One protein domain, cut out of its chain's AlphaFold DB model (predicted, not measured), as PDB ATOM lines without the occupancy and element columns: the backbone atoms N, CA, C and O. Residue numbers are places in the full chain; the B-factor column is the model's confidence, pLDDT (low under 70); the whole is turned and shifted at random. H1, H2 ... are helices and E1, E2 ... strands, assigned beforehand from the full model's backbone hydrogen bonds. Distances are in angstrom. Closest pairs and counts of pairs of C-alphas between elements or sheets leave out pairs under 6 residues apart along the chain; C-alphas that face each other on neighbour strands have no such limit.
ATOM      1  N   VAL A   3      13.861   2.137  14.089       55.02
ATOM      2  CA  VAL A   3      14.861   3.144  14.475       55.02
ATOM      3  C   VAL A   3      14.500   4.493  13.865       55.02
ATOM      4  O   VAL A   3      14.613   4.670  12.649       55.02
ATOM      5  N   LYS A   4      14.055   5.443  14.696       54.53
ATOM      6  CA  LYS A   4      13.776   6.827  14.282       54.53
ATOM      7  C   LYS A   4      15.033   7.679  14.445       54.53
ATOM      8  O   LYS A   4      15.734   7.603  15.450       54.53
ATOM      9  N   PHE A   5      15.335   8.472  13.422       51.12
ATOM     10  CA  PHE A   5      16.574   9.234  13.333       51.12
ATOM     11  C   PHE A   5      16.361  10.738  13.555       51.12
ATOM     12  O   PHE A   5      15.524  11.358  12.895       51.12
ATOM     13  N   GLY A   6      17.187  11.332  14.419       49.54
ATOM     14  CA  GLY A   6      17.333  12.780  14.579       49.54
ATOM     15  C   GLY A   6      18.801  13.191  14.435       49.54
ATOM     16  O   GLY A   6      19.687  12.519  14.952       49.54
ATOM     17  N   CYS A   7      19.073  14.287  13.721       40.43
ATOM     18  CA  CYS A   7      20.423  14.825  13.523       40.43
ATOM     19  C   CYS A   7      20.606  16.094  14.361       40.43
ATOM     20  O   CYS A   7      20.090  17.143  13.979       40.43
ATOM     21  N   ILE A   8      21.369  16.033  15.457       43.34
ATOM     22  CA  ILE A   8      21.811  17.224  16.199       43.34
ATOM     23  C   ILE A   8      23.318  17.158  16.501       43.34
ATOM     24  O   ILE A   8      23.799  16.357  17.288       43.34
ATOM     25  N   ILE A   9      24.029  18.032  15.792       37.91
ATOM     26  CA  ILE A   9      25.113  18.948  16.180       37.91
ATOM     27  C   ILE A   9      26.128  18.527  17.269       37.91
ATOM     28  O   ILE A   9      25.950  18.824  18.442       37.91
ATOM     29  N   SER A  10      27.298  18.083  16.785       34.65
ATOM     30  CA  SER A  10      28.642  18.131  17.401       34.65
ATOM     31  C   SER A  10      28.936  17.323  18.684       34.65
ATOM     32  O   SER A  10      28.136  17.218  19.600       34.65
ATOM     33  N   ILE A  11      30.213  16.907  18.754       36.54
ATOM     34  CA  ILE A  11      30.922  15.968  19.651       36.54
ATOM     35  C   ILE A  11      30.893  14.537  19.095       36.54
ATOM     36  O   ILE A  11      29.851  13.993  18.767       36.54
ATOM     37  N   SER A  12      32.087  13.966  18.925       37.96
ATOM     38  CA  SER A  12      32.435  12.734  18.199       37.96
ATOM     39  C   SER A  12      31.946  11.435  18.855       37.96
ATOM     40  O   SER A  12      32.642  10.421  18.823       37.96
ATOM     41  N   SER A  13      30.768  11.458  19.465       47.54
ATOM     42  CA  SER A  13      30.231  10.349  20.239       47.54
ATOM     43  C   SER A  13      28.933   9.863  19.606       47.54
ATOM     44  O   SER A  13      27.932  10.569  19.562       47.54
ATOM     45  N   PHE A  14      28.962   8.632  19.100       46.20
ATOM     46  CA  PHE A  14      27.773   7.895  18.690       46.20
ATOM     47  C   PHE A  14      27.120   7.309  19.944       46.20
ATOM     48  O   PHE A  14      27.662   6.377  20.537       46.20
ATOM     49  N   HIS A  15      25.979   7.862  20.347       51.98
ATOM     50  CA  HIS A  15      25.139   7.304  21.402       51.98
ATOM     51  C   HIS A  15      23.811   6.866  20.781       51.98
ATOM     52  O   HIS A  15      23.010   7.694  20.346       51.98
ATOM     53  N   ILE A  16      23.592   5.551  20.723       51.13
ATOM     54  CA  ILE A  16      22.244   5.006  20.563       51.13
ATOM     55  C   ILE A  16      21.583   5.140  21.927       51.13
ATOM     56  O   ILE A  16      22.120   4.644  22.917       51.13
ATOM     57  N   VAL A  17      20.457   5.844  21.972       47.74
ATOM     58  CA  VAL A  17      19.622   5.910  23.165       47.74
ATOM     59  C   VAL A  17      18.429   5.020  22.866       47.74
ATOM     60  O   VAL A  17      17.498   5.404  22.158       47.74
ATOM     61  N   ASP A  18      18.509   3.781  23.334       44.76
ATOM     62  CA  ASP A  18      17.360   2.891  23.303       44.76
ATOM     63  C   ASP A  18      16.336   3.428  24.300       44.76
ATOM     64  O   ASP A  18      16.586   3.476  25.502       44.76
ATOM     65  N   PHE A  19      15.209   3.919  23.785       39.09
ATOM     66  CA  PHE A  19      14.068   4.254  24.622       39.09
ATOM     67  C   PHE A  19      13.383   2.935  24.985       39.09
ATOM     68  O   PHE A  19      12.559   2.420  24.231       39.09
ATOM     69  N   ASP A  20      13.754   2.363  26.131       40.71
ATOM     70  CA  ASP A  20      13.023   1.247  26.728       40.71
ATOM     71  C   ASP A  20      11.638   1.738  27.180       40.71
ATOM     72  O   ASP A  20      11.490   2.288  28.264       40.71
ATOM     73  N   GLU A  41      10.494   0.647  19.664       73.03
ATOM     74  CA  GLU A  41      11.101   1.699  18.849       73.03
ATOM     75  C   GLU A  41      12.383   2.166  19.532       73.03
ATOM     76  O   GLU A  41      12.399   2.381  20.738       73.03
ATOM     77  N   SER A  42      13.450   2.334  18.759       76.83
ATOM     78  CA  SER A  42      14.701   2.917  19.245       76.83
ATOM     79  C   SER A  42      14.942   4.240  18.540       76.83
ATOM     80  O   SER A  42      14.520   4.444  17.399       76.83
ATOM     81  N   VAL A  43      15.657   5.154  19.187       78.73
ATOM     82  CA  VAL A  43      16.035   6.425  18.568       78.73
ATOM     83  C   VAL A  43      17.550   6.519  18.549       78.73
ATOM     84  O   VAL A  43      18.224   6.393  19.567       78.73
ATOM     85  N   ALA A  44      18.110   6.742  17.365       79.27
ATOM     86  CA  ALA A  44      19.549   6.895  17.207       79.27
ATOM     87  C   ALA A  44      19.887   8.341  16.847       79.27
ATOM     88  O   ALA A  44      19.359   8.893  15.876       79.27
ATOM     89  N   LEU A  45      20.815   8.928  17.604       79.93
ATOM     90  CA  LEU A  45      21.452  10.194  17.270       79.93
ATOM     91  C   LEU A  45      22.805   9.902  16.611       79.93
ATOM     92  O   LEU A  45      23.710   9.334  17.221       79.93
ATOM     93  N   LEU A  46      22.944  10.297  15.346       77.22
ATOM     94  CA  LEU A  46      24.191  10.182  14.589       77.22
ATOM     95  C   LEU A  46      24.857  11.546  14.518       77.22
ATOM     96  O   LEU A  46      24.246  12.518  14.066       77.22
ATOM     97  N   ILE A  47      26.130  11.597  14.898       76.18
ATOM     98  CA  ILE A  47      26.918  12.823  14.868       76.18
ATOM     99  C   ILE A  47      28.083  12.624  13.903       76.18
ATOM    100  O   ILE A  47      29.029  11.898  14.183       76.18
ATOM    101  N   ALA A  48      28.005  13.294  12.754       80.21
ATOM    102  CA  ALA A  48      29.030  13.260  11.707       80.21
ATOM    103  C   ALA A  48      29.517  14.666  11.306       80.21
ATOM    104  O   ALA A  48      30.166  14.844  10.279       80.21
ATOM    105  N   GLN A  49      29.180  15.689  12.094       77.86
ATOM    106  CA  GLN A  49      29.578  17.071  11.818       77.86
ATOM    107  C   GLN A  49      31.037  17.332  12.189       77.86
ATOM    108  O   GLN A  49      31.550  16.783  13.167       77.86
ATOM    109  N   ARG A  50      31.694  18.230  11.448       71.53
ATOM    110  CA  ARG A  50      33.063  18.655  11.761       71.53
ATOM    111  C   ARG A  50      33.100  19.656  12.914       71.53
ATOM    112  O   ARG A  50      32.267  20.555  13.029       71.53
ATOM    113  N   LYS A  51      34.141  19.556  13.746       76.52
ATOM    114  CA  LYS A  51      34.422  20.554  14.788       76.52
ATOM    115  C   LYS A  51      34.679  21.914  14.128       76.52
ATOM    116  O   LYS A  51      35.594  22.052  13.325       76.52
ATOM    117  N   GLY A  52      33.874  22.914  14.481       75.72
ATOM    118  CA  GLY A  52      34.015  24.292  13.994       75.72
ATOM    119  C   GLY A  52      33.247  24.627  12.709       75.72
ATOM    120  O   GLY A  52      33.099  25.807  12.416       75.72
ATOM    121  N   ARG A  53      32.704  23.638  11.985       74.02
ATOM    122  CA  ARG A  53      31.837  23.852  10.811       74.02
ATOM    123  C   ARG A  53      30.575  23.006  10.932       74.02
ATOM    124  O   ARG A  53      30.550  21.842  10.548       74.02
ATOM    125  N   ARG A  54      29.544  23.587  11.552       71.46
ATOM    126  CA  ARG A  54      28.275  22.899  11.874       71.46
ATOM    127  C   ARG A  54      27.400  22.647  10.644       71.46
ATOM    128  O   ARG A  54      26.515  21.800  10.678       71.46
ATOM    129  N   ASP A  55      27.639  23.405   9.587       73.18
ATOM    130  CA  ASP A  55      26.988  23.323   8.286       73.18
ATOM    131  C   ASP A  55      27.563  22.212   7.394       73.18
ATOM    132  O   ASP A  55      26.941  21.854   6.394       73.18
ATOM    133  N   GLU A  56      28.708  21.643   7.779       75.90
ATOM    134  CA  GLU A  56      29.417  20.596   7.051       75.90
ATOM    135  C   GLU A  56      29.277  19.233   7.745       75.90
ATOM    136  O   GLU A  56      29.606  19.071   8.926       75.90
ATOM    137  N   ILE A  57      28.857  18.213   6.989       80.44
ATOM    138  CA  ILE A  57      28.904  16.816   7.445       80.44
ATOM    139  C   ILE A  57      30.091  16.128   6.786       80.44
ATOM    140  O   ILE A  57      30.256  16.161   5.567       80.44
ATOM    141  N   ASP A  58      30.896  15.449   7.596       82.32
ATOM    142  CA  ASP A  58      31.948  14.590   7.085       82.32
ATOM    143  C   ASP A  58      31.364  13.245   6.633       82.32
ATOM    144  O   ASP A  58      30.826  12.468   7.428       82.32
ATOM    145  N   LEU A  59      31.487  12.950   5.337       84.96
ATOM    146  CA  LEU A  59      31.027  11.685   4.764       84.96
ATOM    147  C   LEU A  59      31.752  10.470   5.356       84.96
ATOM    148  O   LEU A  59      31.158   9.393   5.407       84.96
ATOM    149  N   HIS A  60      33.001  10.621   5.807       86.20
ATOM    150  CA  HIS A  60      33.742   9.533   6.437       86.20
ATOM    151  C   HIS A  60      33.101   9.148   7.774       86.20
ATOM    152  O   HIS A  60      32.717   7.991   7.958       86.20
ATOM    153  N   HIS A  61      32.858  10.123   8.651       84.55
ATOM    154  CA  HIS A  61      32.172   9.885   9.924       84.55
ATOM    155  C   HIS A  61      30.723   9.426   9.727       84.55
ATOM    156  O   HIS A  61      30.248   8.558  10.459       84.55
ATOM    157  N   LEU A  62      30.029   9.936   8.704       85.49
ATOM    158  CA  LEU A  62      28.686   9.467   8.361       85.49
ATOM    159  C   LEU A  62      28.693   7.991   7.938       85.49
ATOM    160  O   LEU A  62      27.798   7.238   8.314       85.49
ATOM    161  N   SER A  63      29.709   7.560   7.185       89.05
ATOM    162  CA  SER A  63      29.851   6.159   6.777       89.05
ATOM    163  C   SER A  63      30.086   5.226   7.966       89.05
ATOM    164  O   SER A  63      29.488   4.153   8.029       89.05
ATOM    165  N   GLU A  64      30.884   5.658   8.944       87.74
ATOM    166  CA  GLU A  64      31.125   4.911  10.178       87.74
ATOM    167  C   GLU A  64      29.850   4.820  11.027       87.74
ATOM    168  O   GLU A  64      29.466   3.734  11.464       87.74
ATOM    169  N   CYS A  65      29.136   5.941  11.171       85.98
ATOM    170  CA  CYS A  65      27.827   6.007  11.816       85.98
ATOM    171  C   CYS A  65      26.828   5.024  11.189       85.98
ATOM    172  O   CYS A  65      26.168   4.271  11.902       85.98
ATOM    173  N   PHE A  66      26.729   4.994   9.856       89.28
ATOM    174  CA  PHE A  66      25.832   4.073   9.156       89.28
ATOM    175  C   PHE A  66      26.270   2.615   9.291       89.28
ATOM    176  O   PHE A  66      25.403   1.753   9.410       89.28
ATOM    177  N   SER A  67      27.576   2.323   9.331       88.71
ATOM    178  CA  SER A  67      28.066   0.963   9.596       88.71
ATOM    179  C   SER A  67      27.606   0.468  10.963       88.71
ATOM    180  O   SER A  67      26.969  -0.583  11.048       88.71
ATOM    181  N   ARG A  68      27.841   1.266  12.014       87.10
ATOM    182  CA  ARG A  68      27.451   0.933  13.392       87.10
ATOM    183  C   ARG A  68      25.939   0.819  13.540       87.10
ATOM    184  O   ARG A  68      25.452  -0.123  14.156       87.10
ATOM    185  N   LEU A  69      25.186   1.738  12.931       86.05
ATOM    186  CA  LEU A  69      23.726   1.672  12.921       86.05
ATOM    187  C   LEU A  69      23.230   0.407  12.212       86.05
ATOM    188  O   LEU A  69      22.312  -0.246  12.695       86.05
ATOM    189  N   ALA A  70      23.848   0.026  11.095       87.01
ATOM    190  CA  ALA A  70      23.490  -1.186  10.374       87.01
ATOM    191  C   ALA A  70      23.844  -2.459  11.164       87.01
ATOM    192  O   ALA A  70      23.090  -3.423  11.138       87.01
ATOM    193  N   GLU A  71      24.979  -2.490  11.862       87.01
ATOM    194  CA  GLU A  71      25.348  -3.589  12.769       87.01
ATOM    195  C   GLU A  71      24.362  -3.720  13.931       87.01
ATOM    196  O   GLU A  71      23.880  -4.817  14.210       87.01
ATOM    197  N   TYR A  72      24.002  -2.598  14.552       84.76
ATOM    198  CA  TYR A  72      22.991  -2.549  15.601       84.76
ATOM    199  C   TYR A  72      21.619  -3.021  15.095       84.76
ATOM    200  O   TYR A  72      20.953  -3.819  15.756       84.76
ATOM    201  N   ALA A  73      21.220  -2.580  13.900       84.86
ATOM    202  CA  ALA A  73      19.960  -2.967  13.281       84.86
ATOM    203  C   ALA A  73      19.890  -4.478  13.011       84.86
ATOM    204  O   ALA A  73      18.877  -5.103  13.313       84.86
ATOM    205  N   VAL A  74      20.975  -5.077  12.508       86.71
ATOM    206  CA  VAL A  74      21.063  -6.533  12.306       86.71
ATOM    207  C   VAL A  74      21.020  -7.275  13.641       86.71
ATOM    208  O   VAL A  74      20.271  -8.239  13.776       86.71
ATOM    209  N   LYS A  75      21.783  -6.817  14.641       86.28
ATOM    210  CA  LYS A  75      21.864  -7.473  15.955       86.28
ATOM    211  C   LYS A  75      20.515  -7.513  16.676       86.28
ATOM    212  O   LYS A  75      20.193  -8.520  17.292       86.28
ATOM    213  N   ASN A  76      19.740  -6.435  16.590       81.90
ATOM    214  CA  ASN A  76      18.452  -6.313  17.278       81.90
ATOM    215  C   ASN A  76      17.246  -6.670  16.396       81.90
ATOM    216  O   ASN A  76      16.117  -6.358  16.766       81.90
ATOM    217  N   ALA A  77      17.466  -7.276  15.221       79.75
ATOM    218  CA  ALA A  77      16.406  -7.594  14.260       79.75
ATOM    219  C   ALA A  77      15.471  -6.390  13.996       79.75
ATOM    220  O   ALA A  77      14.241  -6.474  14.069       79.75
ATOM    221  N   SER A  78      16.074  -5.227  13.731       70.32
ATOM    222  CA  SER A  78      15.333  -4.017  13.380       70.32
ATOM    223  C   SER A  78      14.548  -4.239  12.097       70.32
ATOM    224  O   SER A  78      15.078  -4.720  11.099       70.32
ATOM    225  N   VAL A  79      13.275  -3.862  12.136       78.28
ATOM    226  CA  VAL A  79      12.333  -4.072  11.036       78.28
ATOM    227  C   VAL A  79      12.526  -2.998   9.982       78.28
ATOM    228  O   VAL A  79      12.427  -3.299   8.802       78.28
ATOM    229  N   SER A  80      12.817  -1.764  10.391       84.24
ATOM    230  CA  SER A  80      12.983  -0.642   9.475       84.24
ATOM    231  C   SER A  80      13.749   0.518  10.106       84.24
ATOM    232  O   SER A  80      13.739   0.725  11.323       84.24
ATOM    233  N   ILE A  81      14.404   1.303   9.252       86.69
ATOM    234  CA  ILE A  81      15.070   2.553   9.626       86.69
ATOM    235  C   ILE A  81      14.304   3.712   9.004       86.69
ATOM    236  O   ILE A  81      13.985   3.697   7.817       86.69
ATOM    237  N   HIS A  82      14.017   4.728   9.805       86.56
ATOM    238  CA  HIS A  82      13.208   5.869   9.408       86.56
ATOM    239  C   HIS A  82      13.993   7.150   9.648       86.56
ATOM    240  O   HIS A  82      14.400   7.435  10.776       86.56
ATOM    241  N   MET A  83      14.215   7.935   8.593       86.17
ATOM    242  CA  MET A  83      15.029   9.143   8.705       86.17
ATOM    243  C   MET A  83      14.600  10.277   7.769       86.17
ATOM    244  O   MET A  83      14.094  10.035   6.676       86.17
ATOM    245  N   PRO A  84      14.820  11.543   8.155       84.05
ATOM    246  CA  PRO A  84      14.738  12.678   7.245       84.05
ATOM    247  C   PRO A  84      15.700  12.564   6.054       84.05
ATOM    248  O   PRO A  84      16.805  12.025   6.152       84.05
ATOM    249  N   ARG A  85      15.309  13.167   4.927       83.43
ATOM    250  CA  ARG A  85      16.214  13.400   3.801       83.43
ATOM    251  C   ARG A  85      17.309  14.401   4.176       83.43
ATOM    252  O   ARG A  85      17.054  15.596   4.311       83.43
ATOM    253  N   TYR A  86      18.548  13.925   4.251       77.27
ATOM    254  CA  TYR A  86      19.742  14.774   4.308       77.27
ATOM    255  C   TYR A  86      19.894  15.618   3.035       77.27
ATOM    256  O   TYR A  86      19.340  15.255   2.000       77.27
ATOM    257  N   SER A  87      20.707  16.682   3.090       68.29
ATOM    258  CA  SER A  87      21.117  17.602   1.997       68.29
ATOM    259  C   SER A  87      20.395  18.945   1.882       68.29
ATOM    260  O   SER A  87      20.926  19.836   1.221       68.29
ATOM    261  N   TYR A  88      19.234  19.153   2.508       67.45
ATOM    262  CA  TYR A  88      18.592  20.469   2.428       67.45
ATOM    263  C   TYR A  88      19.355  21.487   3.288       67.45
ATOM    264  O   TYR A  88      19.270  21.465   4.510       67.45
ATOM    265  N   GLY A  89      20.120  22.363   2.632       64.39
ATOM    266  CA  GLY A  89      20.796  23.506   3.259       64.39
ATOM    267  C   GLY A  89      22.167  23.223   3.879       64.39
ATOM    268  O   GLY A  89      22.793  24.151   4.377       64.39
ATOM    269  N   MET A  90      22.656  21.982   3.837       66.99
ATOM    270  CA  MET A  90      23.997  21.653   4.329       66.99
ATOM    271  C   MET A  90      25.038  21.908   3.244       66.99
ATOM    272  O   MET A  90      24.934  21.386   2.130       66.99
ATOM    273  N   CYS A  91      26.048  22.708   3.578       65.00
ATOM    274  CA  CYS A  91      27.192  22.922   2.707       65.00
ATOM    275  C   CYS A  91      27.927  21.580   2.563       65.00
ATOM    276  O   CYS A  91      28.017  20.847   3.534       65.00
ATOM    277  N   ASN A  92      28.422  21.241   1.367       71.05
ATOM    278  CA  ASN A  92      29.208  20.033   1.033       71.05
ATOM    279  C   ASN A  92      28.493  18.659   0.929       71.05
ATOM    280  O   ASN A  92      29.028  17.758   0.271       71.05
ATOM    281  N   VAL A  93      27.284  18.478   1.474       73.15
ATOM    282  CA  VAL A  93      26.623  17.157   1.490       73.15
ATOM    283  C   VAL A  93      25.743  16.957   0.263       73.15
ATOM    284  O   VAL A  93      24.568  17.327   0.227       73.15
ATOM    285  N   LYS A  94      26.285  16.292  -0.756       82.47
ATOM    286  CA  LYS A  94      25.478  15.860  -1.902       82.47
ATOM    287  C   LYS A  94      24.593  14.688  -1.486       82.47
ATOM    288  O   LYS A  94      25.108  13.650  -1.071       82.47
ATOM    289  N   TRP A  95      23.278  14.821  -1.682       87.37
ATOM    290  CA  TRP A  95      22.314  13.734  -1.455       87.37
ATOM    291  C   TRP A  95      22.765  12.421  -2.095       87.37
ATOM    292  O   TRP A  95      22.707  11.373  -1.470       87.37
ATOM    293  N   TYR A  96      23.308  12.501  -3.308       88.83
ATOM    294  CA  TYR A  96      23.819  11.348  -4.039       88.83
ATOM    295  C   TYR A  96      24.885  10.547  -3.271       88.83
ATOM    296  O   TYR A  96      24.887   9.317  -3.302       88.83
ATOM    297  N   SER A  97      25.779  11.229  -2.552       90.04
ATOM    298  CA  SER A  97      26.793  10.574  -1.721       90.04
ATOM    299  C   SER A  97      26.155   9.870  -0.527       90.04
ATOM    300  O   SER A  97      26.513   8.734  -0.224       90.04
ATOM    301  N   VAL A  98      25.178  10.512   0.116       89.68
ATOM    302  CA  VAL A  98      24.444   9.924   1.244       89.68
ATOM    303  C   VAL A  98      23.630   8.718   0.781       89.68
ATOM    304  O   VAL A  98      23.715   7.659   1.388       89.68
ATOM    305  N   GLU A  99      22.922   8.827  -0.341       91.67
ATOM    306  CA  GLU A  99      22.150   7.732  -0.928       91.67
ATOM    307  C   GLU A  99      23.025   6.515  -1.245       91.67
ATOM    308  O   GLU A  99      22.634   5.378  -0.984       91.67
ATOM    309  N   ARG A 100      24.251   6.731  -1.734       93.91
ATOM    310  CA  ARG A 100      25.222   5.645  -1.925       93.91
ATOM    311  C   ARG A 100      25.592   4.952  -0.617       93.91
ATOM    312  O   ARG A 100      25.678   3.727  -0.600       93.91
ATOM    313  N   LEU A 101      25.779   5.701   0.471       92.71
ATOM    314  CA  LEU A 101      26.032   5.119   1.793       92.71
ATOM    315  C   LEU A 101      24.809   4.337   2.299       92.71
ATOM    316  O   LEU A 101      24.967   3.217   2.774       92.71
ATOM    317  N   ILE A 102      23.598   4.873   2.123       92.88
ATOM    318  CA  ILE A 102      22.336   4.195   2.476       92.88
ATOM    319  C   ILE A 102      22.238   2.852   1.749       92.88
ATOM    320  O   ILE A 102      22.019   1.816   2.375       92.88
ATOM    321  N   ARG A 103      22.470   2.852   0.431       94.40
ATOM    322  CA  ARG A 103      22.452   1.632  -0.383       94.40
ATOM    323  C   ARG A 103      23.519   0.635   0.067       94.40
ATOM    324  O   ARG A 103      23.239  -0.555   0.171       94.40
ATOM    325  N   LYS A 104      24.724   1.123   0.374       95.18
ATOM    326  CA  LYS A 104      25.861   0.298   0.797       95.18
ATOM    327  C   LYS A 104      25.650  -0.375   2.155       95.18
ATOM    328  O   LYS A 104      26.017  -1.535   2.293       95.18
ATOM    329  N   TYR A 105      25.118   0.328   3.154       93.37
ATOM    330  CA  TYR A 105      25.045  -0.196   4.526       93.37
ATOM    331  C   TYR A 105      23.683  -0.782   4.894       93.37
ATOM    332  O   TYR A 105      23.640  -1.737   5.667       93.37
ATOM    333  N   PHE A 106      22.588  -0.253   4.343       91.68
ATOM    334  CA  PHE A 106      21.237  -0.693   4.694       91.68
ATOM    335  C   PHE A 106      20.627  -1.582   3.613       91.68
ATOM    336  O   PHE A 106      20.286  -2.728   3.897       91.68
ATOM    337  N   THR A 107      20.564  -1.113   2.359       91.64
ATOM    338  CA  THR A 107      19.966  -1.901   1.264       91.64
ATOM    339  C   THR A 107      20.743  -3.191   1.007       91.64
ATOM    340  O   THR A 107      20.130  -4.237   0.829       91.64
ATOM    341  N   ALA A 108      22.078  -3.153   1.061       91.74
ATOM    342  CA  ALA A 108      22.907  -4.353   0.921       91.74
ATOM    343  C   ALA A 108      22.694  -5.387   2.044       91.74
ATOM    344  O   ALA A 108      22.964  -6.566   1.843       91.74
ATOM    345  N   LYS A 109      22.211  -4.957   3.218       90.66
ATOM    346  CA  LYS A 109      21.871  -5.827   4.354       90.66
ATOM    347  C   LYS A 109      20.371  -6.144   4.431       90.66
ATOM    348  O   LYS A 109      19.919  -6.665   5.444       90.66
ATOM    349  N   SER A 110      19.604  -5.816   3.388       90.76
ATOM    350  CA  SER A 110      18.149  -6.025   3.319       90.76
ATOM    351  C   SER A 110      17.360  -5.322   4.430       90.76
ATOM    352  O   SER A 110      16.277  -5.765   4.802       90.76
ATOM    353  N   ILE A 111      17.882  -4.210   4.953       90.18
ATOM    354  CA  ILE A 111      17.185  -3.384   5.941       90.18
ATOM    355  C   ILE A 111      16.352  -2.347   5.175       90.18
ATOM    356  O   ILE A 111      16.933  -1.550   4.426       90.18
ATOM    357  N   PRO A 112      15.016  -2.316   5.324       91.09
ATOM    358  CA  PRO A 112      14.193  -1.325   4.651       91.09
ATOM    359  C   PRO A 112      14.390   0.046   5.302       91.09
ATOM    360  O   PRO A 112      14.392   0.195   6.528       91.09
ATOM    361  N   VAL A 113      14.568   1.060   4.457       91.02
ATOM    362  CA  VAL A 113      14.833   2.436   4.878       91.02
ATOM    363  C   VAL A 113      13.779   3.360   4.294       91.02
ATOM    364  O   VAL A 113      13.603   3.414   3.078       91.02
ATOM    365  N   TYR A 114      13.125   4.127   5.157       90.34
ATOM    366  CA  TYR A 114      12.130   5.122   4.787       90.34
ATOM    367  C   TYR A 114      12.711   6.520   4.963       90.34
ATOM    368  O   TYR A 114      13.181   6.887   6.043       90.34
ATOM    369  N   ILE A 115      12.693   7.293   3.878       89.24
ATOM    370  CA  ILE A 115      13.230   8.652   3.842       89.24
ATOM    371  C   ILE A 115      12.076   9.639   3.726       89.24
ATOM    372  O   ILE A 115      11.322   9.606   2.752       89.24
ATOM    373  N   TYR A 116      11.970  10.544   4.694       87.57
ATOM    374  CA  TYR A 116      10.915  11.551   4.721       87.57
ATOM    375  C   TYR A 116      11.343  12.854   4.050       87.57
ATOM    376  O   TYR A 116      12.431  13.382   4.302       87.57
ATOM    377  N   TYR A 117      10.452  13.387   3.215       85.16
ATOM    378  CA  TYR A 117      10.592  14.679   2.556       85.16
ATOM    379  C   TYR A 117       9.697  15.690   3.269       85.16
ATOM    380  O   TYR A 117       8.495  15.468   3.398       85.16
TER     381      TYR A 117
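AT A GLANCE: This is residues 3 to 20 and 41 to 117 of the 121 residues of an uncharacterized protein of Dracunculus medinensis (UniProt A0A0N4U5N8). A twisted sheet of five strands has the long helix H1 packed along one face, with no named helix over the other face; H2 packs beside H1, toward the sheet's E6 edge, and the short strand E4 lies beyond the strands at one end of the domain. The printed part has 95 residues with two named helices and six named strands, in the chain order E1 E2 E3 E4 H1 E5 H2 E6. The sheet is mixed, in the order E2 E3 E1 E5 E6, and the class is mixed, helices and strands. The whole is compact, with a radius of gyration of the C-alphas of 12.7 A, and spans 36 by 27 by 23 A.

IN THESE COORDINATES: In the sheet, E2 is residues 15 to 17, E3 residues 41 to 45, 13.5 A long from first to last C-alpha, E1 residues 3 to 6, 9.9 A, E5 residues 80 to 84, 13.6 A, and E6 residues 113 to 116, 9.9 A. E1 begins at C-alpha 3 (14.861, 3.144, 14.475) and E6 ends at C-alpha 116 (10.915, 11.551, 4.721). H1, residues 59 to 75, is 24.0 A long and begins at C-alpha 59 (31.027, 11.685, 4.764). H2 is residues 95 to 105, 15.4 A long, and E4 is residues 53 to 57, 8.3 A.

HOW THE PARTS SIT: The sheet is only just strongly twisted, its C-alphas lying up to 4.4 A off the best plane. E2 and E3 are antiparallel, with N 17 and O 43 3.3 A apart, within hydrogen-bond range. The other neighbours are parallel: E3 and E1 with N 4 and O 42 at 2.9 A, E1 and E5 with N 82 and O 3 at 2.9 A, E5 and E6 with N 114 and O 81 at 2.8 A. H1 is on the sheet at a height over the sheet of 8.8 A, over E1 and along the strands, at 18 degrees to E1 on the local plane; 2 of its C-alphas fall on E3, which is only just not under it. The two layers, helices on one face of a sheet, are H1 and this sheet. H2 is not on the sheet. H1 and H2 touch, closest at the C-alphas of Ser 67 and Tyr 105, 6.0 A apart, at a shallow tilt of 34.6 degrees, only just short of steep, the same way. E5, H2 and E6 form a strand-helix-strand unit, two parallel neighbour strands with a helix between, with a right-handed crossover. E4 pairs with no named strand and meets H1 only through their link. In H1 and H2 every O i to N i+4 pair is within hydrogen-bond range.

THE WHOLE: The C-alphas farthest apart, of Gly 52 and Ala 77, are 36.4 A apart. Residues 21 to 40 are not printed, and C-alphas 20 and 41 are 8.1 A apart across the cut. Of the links that are printed whole, none is long. The mean pLDDT of the printed part is 75.9; residues 3 to 20 and 87 to 91 are under 70.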